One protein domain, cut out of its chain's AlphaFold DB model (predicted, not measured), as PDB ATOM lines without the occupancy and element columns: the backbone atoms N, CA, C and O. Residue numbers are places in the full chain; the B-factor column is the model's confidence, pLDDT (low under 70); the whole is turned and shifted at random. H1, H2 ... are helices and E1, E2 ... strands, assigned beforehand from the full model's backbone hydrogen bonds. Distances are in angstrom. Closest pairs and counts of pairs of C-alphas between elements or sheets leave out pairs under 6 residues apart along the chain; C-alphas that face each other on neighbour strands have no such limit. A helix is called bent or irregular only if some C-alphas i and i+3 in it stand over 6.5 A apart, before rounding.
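Overview. This is residues 442 to 485 of the 732 residues of the protein "Histidine kinase" of Salmonella enterica subsp. salamae (UniProt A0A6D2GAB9). H1 and E1 make one side of this small domain, with E1 folding back beside H1; H2 and H3 make the other side. The two sides are loosely joined, and residues 456 to 465 form a wide loop that carries the backbone from E1 across to H2. The printed part has 44 residues, with three named helices and one named strand in the order H1, E1, H2, H3; the class is mostly helix. The whole is compact, with a radius of gyration of the C-alphas of 9.8 A, and its outline is rounded, 24 by 22 by 18 A.

Along the chain. H1, residues 442 to 449, begins at C-alpha 442 (21.594, -8.498, -20.826) and is 12.9 A long. It is irregular, but only just: C-alphas 442 and 445 are 6.9 A apart. E1, residues 452 to 455, measures 9.6 A. H2 is residues 466 to 469. H3, residues 472 to 483, is 16.0 A long and ends at C-alpha 483 (24.146, -26.272, -16.545).

Arrangement. The closest C-alphas of H1 and E1, those of His 444 and Gly 454, are 4.9 A apart. E1 pairs with no named strand. H1 and H2 are close but not clearly touching, with C-alphas of Leu 443 and Leu 469 closest at 6.9 A. H2 and H3 are close but not clearly touching, with C-alphas of Leu 468 and Leu 475 closest at 5.5 A. H1 and H3 are near each other, with 8 pairs of C-alphas within 10 A. E1 and H3 are only just apart, at 8.3 A between closest C-alphas. Every O i to N i+4 pair is within hydrogen-bond range in H3 and 3 of 4 are in H1; H2 is too short for such a pair.

Size, cuts and confidence. The C-alphas of Cys 449 and Gln 459, the two farthest apart, are 24.6 A from each other. The printed part has no cut and no long link. Mean pLDDT of the printed part is 74.3; residues 456 to 466 and 483 to 485 are under 70.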
ATOM      1  N   CYS A 442      23.016  -8.797 -20.983       78.50
ATOM      2  CA  CYS A 442      21.594  -8.498 -20.826       78.50
ATOM      3  C   CYS A 442      20.795  -9.618 -20.130       78.50
ATOM      4  O   CYS A 442      19.774  -9.315 -19.510       78.50
ATOM      5  N   LEU A 443      21.261 -10.870 -20.184       82.06
ATOM      6  CA  LEU A 443      20.622 -12.033 -19.559       82.06
ATOM      7  C   LEU A 443      21.177 -12.343 -18.165       82.06
ATOM      8  O   LEU A 443      20.480 -12.970 -17.367       82.06
ATOM      9  N   HIS A 444      22.375 -11.851 -17.827       83.69
ATOM     10  CA  HIS A 444      23.045 -12.109 -16.540       83.69
ATOM     11  C   HIS A 444      22.148 -11.832 -15.338       83.69
ATOM     12  O   HIS A 444      22.096 -12.613 -14.394       83.69
ATOM     13  N   ARG A 445      21.383 -10.736 -15.385       84.88
ATOM     14  CA  ARG A 445      20.468 -10.371 -14.298       84.88
ATOM     15  C   ARG A 445      19.359 -11.409 -14.090       84.88
ATOM     16  O   ARG A 445      18.975 -11.654 -12.948       84.88
ATOM     17  N   GLN A 446      18.819 -11.966 -15.174       89.19
ATOM     18  CA  GLN A 446      17.772 -12.985 -15.109       89.19
ATOM     19  C   GLN A 446      18.348 -14.320 -14.625       89.19
ATOM     20  O   GLN A 446      17.796 -14.917 -13.706       89.19
ATOM     21  N   LEU A 447      19.488 -14.735 -15.184       86.75
ATOM     22  CA  LEU A 447      20.205 -15.954 -14.799       86.75
ATOM     23  C   LEU A 447      20.586 -15.948 -13.311       86.75
ATOM     24  O   LEU A 447      20.286 -16.901 -12.592       86.75
ATOM     25  N   ALA A 448      21.114 -14.827 -12.812       86.06
ATOM     26  CA  ALA A 448      21.460 -14.665 -11.402       86.06
ATOM     27  C   ALA A 448      20.252 -14.848 -10.468       86.06
ATOM     28  O   ALA A 448      20.397 -15.372  -9.366       86.06
ATOM     29  N   CYS A 449      19.045 -14.469 -10.905       86.06
ATOM     30  CA  CYS A 449      17.829 -14.692 -10.117       86.06
ATOM     31  C   CYS A 449      17.475 -16.176  -9.991       86.06
ATOM     32  O   CYS A 449      16.864 -16.559  -9.001       86.06
ATOM     33  N   TRP A 450      17.874 -17.019 -10.940       86.69
ATOM     34  CA  TRP A 450      17.700 -18.469 -10.847       86.69
ATOM     35  C   TRP A 450      18.870 -19.184 -10.159       86.69
ATOM     36  O   TRP A 450      18.835 -20.402 -10.032       86.69
ATOM     37  N   GLY A 451      19.872 -18.442  -9.669       82.25
ATOM     38  CA  GLY A 451      21.069 -18.991  -9.021       82.25
ATOM     39  C   GLY A 451      22.249 -19.251  -9.965       82.25
ATOM     40  O   GLY A 451      23.262 -19.790  -9.528       82.25
ATOM     41  N   ILE A 452      22.133 -18.841 -11.232       84.00
ATOM     42  CA  ILE A 452      23.102 -19.116 -12.294       84.00
ATOM     43  C   ILE A 452      24.068 -17.936 -12.430       84.00
ATOM     44  O   ILE A 452      23.642 -16.796 -12.638       84.00
ATOM     45  N   HIS A 453      25.372 -18.195 -12.365       81.06
ATOM     46  CA  HIS A 453      26.391 -17.173 -12.584       81.06
ATOM     47  C   HIS A 453      26.626 -16.955 -14.084       81.06
ATOM     48  O   HIS A 453      26.933 -17.892 -14.812       81.06
ATOM     49  N   GLY A 454      26.459 -15.718 -14.554       75.50
ATOM     50  CA  GLY A 454      26.734 -15.353 -15.944       75.50
ATOM     51  C   GLY A 454      28.215 -15.054 -16.162       75.50
ATOM     52  O   GLY A 454      28.761 -14.178 -15.491       75.50
ATOM     53  N   GLU A 455      28.840 -15.736 -17.115       76.12
ATOM     54  CA  GLU A 455      30.180 -15.414 -17.612       76.12
ATOM     55  C   GLU A 455      30.099 -14.593 -18.911       76.12
ATOM     56  O   GLU A 455      29.086 -14.648 -19.622       76.12
ATOM     57  N   PRO A 456      31.106 -13.742 -19.193       67.44
ATOM     58  CA  PRO A 456      31.152 -12.962 -20.425       67.44
ATOM     59  C   PRO A 456      31.233 -13.887 -21.649       67.44
ATOM     60  O   PRO A 456      31.908 -14.909 -21.582       67.44
ATOM     61  N   PRO A 457      30.578 -13.520 -22.766       61.31
ATOM     62  CA  PRO A 457      30.394 -14.424 -23.892       61.31
ATOM     63  C   PRO A 457      31.721 -14.846 -24.530       61.31
ATOM     64  O   PRO A 457      32.522 -13.991 -24.928       61.31
ATOM     65  N   HIS A 458      31.919 -16.154 -24.684       56.47
ATOM     66  CA  HIS A 458      32.929 -16.722 -25.574       56.47
ATOM     67  C   HIS A 458      32.398 -16.726 -27.026       56.47
ATOM     68  O   HIS A 458      31.199 -16.580 -27.269       56.47
ATOM     69  N   GLN A 459      33.285 -16.764 -28.029       43.75
ATOM     70  CA  GLN A 459      32.889 -16.654 -29.442       43.75
ATOM     71  C   GLN A 459      31.866 -17.755 -29.809       43.75
ATOM     72  O   GLN A 459      32.200 -18.930 -29.765       43.75
ATOM     73  N   GLN A 460      30.650 -17.327 -30.195       49.66
ATOM     74  CA  GLN A 460      29.465 -18.129 -30.570       49.66
ATOM     75  C   GLN A 460      28.748 -18.894 -29.429       49.66
ATOM     76  O   GLN A 460      28.704 -20.118 -29.419       49.66
ATOM     77  N   ASP A 461      28.069 -18.172 -28.526       52.41
ATOM     78  CA  ASP A 461      27.155 -18.779 -27.540       52.41
ATOM     79  C   ASP A 461      25.720 -18.975 -28.076       52.41
ATOM     80  O   ASP A 461      25.120 -18.080 -28.677       52.41
ATOM     81  N   ALA A 462      25.091 -20.109 -27.747       52.25
ATOM     82  CA  ALA A 462      23.689 -20.421 -28.075       52.25
ATOM     83  C   ALA A 462      22.657 -19.429 -27.479       52.25
ATOM     84  O   ALA A 462      21.502 -19.382 -27.904       52.25
ATOM     85  N   LEU A 463      23.068 -18.601 -26.510       58.09
ATOM     86  CA  LEU A 463      22.231 -17.619 -25.807       58.09
ATOM     87  C   LEU A 463      22.168 -16.239 -26.485       58.09
ATOM     88  O   LEU A 463      21.607 -15.301 -25.917       58.09
ATOM     89  N   PHE A 464      22.698 -16.094 -27.705       58.69
ATOM     90  CA  PHE A 464      22.649 -14.839 -28.472       58.69
ATOM     91  C   PHE A 464      21.296 -14.529 -29.134       58.69
ATOM     92  O   PHE A 464      21.153 -13.502 -29.800       58.69
ATOM     93  N   ASN A 465      20.278 -15.368 -28.945       68.62
ATOM     94  CA  ASN A 465      18.963 -15.119 -29.522       68.62
ATOM     95  C   ASN A 465      18.223 -13.990 -28.772       68.62
ATOM     96  O   ASN A 465      17.903 -14.107 -27.588       68.62
ATOM     97  N   ALA A 466      17.897 -12.907 -29.487       68.88
ATOM     98  CA  ALA A 466      17.163 -11.756 -28.957       68.88
ATOM     99  C   ALA A 466      15.778 -12.122 -28.393       68.88
ATOM    100  O   ALA A 466      15.270 -11.418 -27.517       68.88
ATOM    101  N   GLU A 467      15.181 -13.230 -28.843       79.50
ATOM    102  CA  GLU A 467      13.895 -13.711 -28.338       79.50
ATOM    103  C   GLU A 467      13.950 -14.156 -26.864       79.50
ATOM    104  O   GLU A 467      12.964 -14.048 -26.129       79.50
ATOM    105  N   LEU A 468      15.123 -14.587 -26.390       81.12
ATOM    106  CA  LEU A 468      15.326 -15.032 -25.006       81.12
ATOM    107  C   LEU A 468      15.209 -13.890 -23.986       81.12
ATOM    108  O   LEU A 468      15.049 -14.136 -22.793       81.12
ATOM    109  N   LEU A 469      15.238 -12.631 -24.438       81.31
ATOM    110  CA  LEU A 469      15.015 -11.464 -23.581       81.31
ATOM    111  C   LEU A 469      13.574 -11.358 -23.076       81.31
ATOM    112  O   LEU A 469      13.333 -10.673 -22.080       81.31
ATOM    113  N   TYR A 470      12.615 -11.975 -23.770       88.50
ATOM    114  CA  TYR A 470      11.197 -11.901 -23.423       88.50
ATOM    115  C   TYR A 470      10.499 -13.260 -23.302       88.50
ATOM    116  O   TYR A 470       9.386 -13.278 -22.777       88.50
ATOM    117  N   PHE A 471      11.153 -14.366 -23.672       89.25
ATOM    118  CA  PHE A 471      10.699 -15.734 -23.393       89.25
ATOM    119  C   PHE A 471      11.462 -16.371 -22.215       89.25
ATOM    120  O   PHE A 471      12.450 -17.081 -22.433       89.25
ATOM    121  N   PRO A 472      11.059 -16.111 -20.955       88.19
ATOM    122  CA  PRO A 472      11.739 -16.672 -19.793       88.19
ATOM    123  C   PRO A 472      11.640 -18.202 -19.692       88.19
ATOM    124  O   PRO A 472      12.540 -18.789 -19.104       88.19
ATOM    125  N   GLY A 473      10.608 -18.856 -20.238       84.19
ATOM    126  CA  GLY A 473      10.493 -20.323 -20.224       84.19
ATOM    127  C   GLY A 473      11.543 -20.979 -21.106       84.19
ATOM    128  O   GLY A 473      12.375 -21.734 -20.610       84.19
ATOM    129  N   LYS A 474      11.603 -20.577 -22.381       81.25
ATOM    130  CA  LYS A 474      12.663 -21.004 -23.311       81.25
ATOM    131  C   LYS A 474      14.068 -20.766 -22.750       81.25
ATOM    132  O   LYS A 474      14.938 -21.617 -22.902       81.25
ATOM    133  N   LEU A 475      14.296 -19.611 -22.114       84.81
ATOM    134  CA  LEU A 475      15.584 -19.292 -21.497       84.81
ATOM    135  C   LEU A 475      15.895 -20.212 -20.308       84.81
ATOM    136  O   LEU A 475      17.032 -20.652 -20.175       84.81
ATOM    137  N   TYR A 476      14.913 -20.479 -19.447       84.88
ATOM    138  CA  TYR A 476      15.079 -21.343 -18.280       84.88
ATOM    139  C   TYR A 476      15.400 -22.785 -18.681       84.88
ATOM    140  O   TYR A 476      16.362 -23.354 -18.165       84.88
ATOM    141  N   ASP A 477      14.663 -23.335 -19.648       79.81
ATOM    142  CA  ASP A 477      14.875 -24.694 -20.157       79.81
ATOM    143  C   ASP A 477      16.262 -24.832 -20.795       79.81
ATOM    144  O   ASP A 477      17.001 -25.771 -20.499       79.81
ATOM    145  N   LEU A 478      16.656 -23.853 -21.619       76.88
ATOM    146  CA  LEU A 478      17.974 -23.825 -22.248       76.88
ATOM    147  C   LEU A 478      19.095 -23.698 -21.205       76.88
ATOM    148  O   LEU A 478      20.110 -24.379 -21.297       76.88
ATOM    149  N   ALA A 479      18.914 -22.861 -20.183       79.00
ATOM    150  CA  ALA A 479      19.902 -22.697 -19.124       79.00
ATOM    151  C   ALA A 479      20.048 -23.962 -18.261       79.00
ATOM    152  O   ALA A 479      21.168 -24.343 -17.928       79.00
ATOM    153  N   GLN A 480      18.946 -24.649 -17.936       76.31
ATOM    154  CA  GLN A 480      18.997 -25.941 -17.243       76.31
ATOM    155  C   GLN A 480      19.726 -27.003 -18.067       76.31
ATOM    156  O   GLN A 480      20.589 -27.695 -17.527       76.31
ATOM    157  N   GLN A 481      19.419 -27.093 -19.364       70.88
ATOM    158  CA  GLN A 481      20.096 -28.008 -20.286       70.88
ATOM    159  C   GLN A 481      21.604 -27.755 -20.335       70.88
ATOM    160  O   GLN A 481      22.376 -28.706 -20.358       70.88
ATOM    161  N   LEU A 482      22.033 -26.492 -20.303       71.19
ATOM    162  CA  LEU A 482      23.452 -26.141 -20.366       71.19
ATOM    163  C   LEU A 482      24.186 -26.346 -19.027       71.19
ATOM    164  O   LEU A 482      25.363 -26.683 -19.031       71.19
ATOM    165  N   ILE A 483      23.516 -26.185 -17.880       68.19
ATOM    166  CA  ILE A 483      24.146 -26.272 -16.545       68.19
ATOM    167  C   ILE A 483      24.235 -27.691 -15.999       68.19
ATOM    168  O   ILE A 483      25.239 -28.040 -15.377       68.19
ATOM    169  N   LEU A 484      23.211 -28.519 -16.225       59.34
ATOM    170  CA  LEU A 484      23.263 -29.941 -15.861       59.34
ATOM    171  C   LEU A 484      24.408 -30.677 -16.593       59.34
ATOM    172  O   LEU A 484      24.780 -31.780 -16.204       59.34
ATOM    173  N   CYS A 485      25.007 -30.035 -17.599       44.94
ATOM    174  CA  CYS A 485      26.112 -30.526 -18.402       44.94
ATOM    175  C   CYS A 485      27.475 -29.873 -18.036       44.94
ATOM    176  O   CYS A 485      27.984 -29.105 -18.837       44.94
TER     177      CYS A 485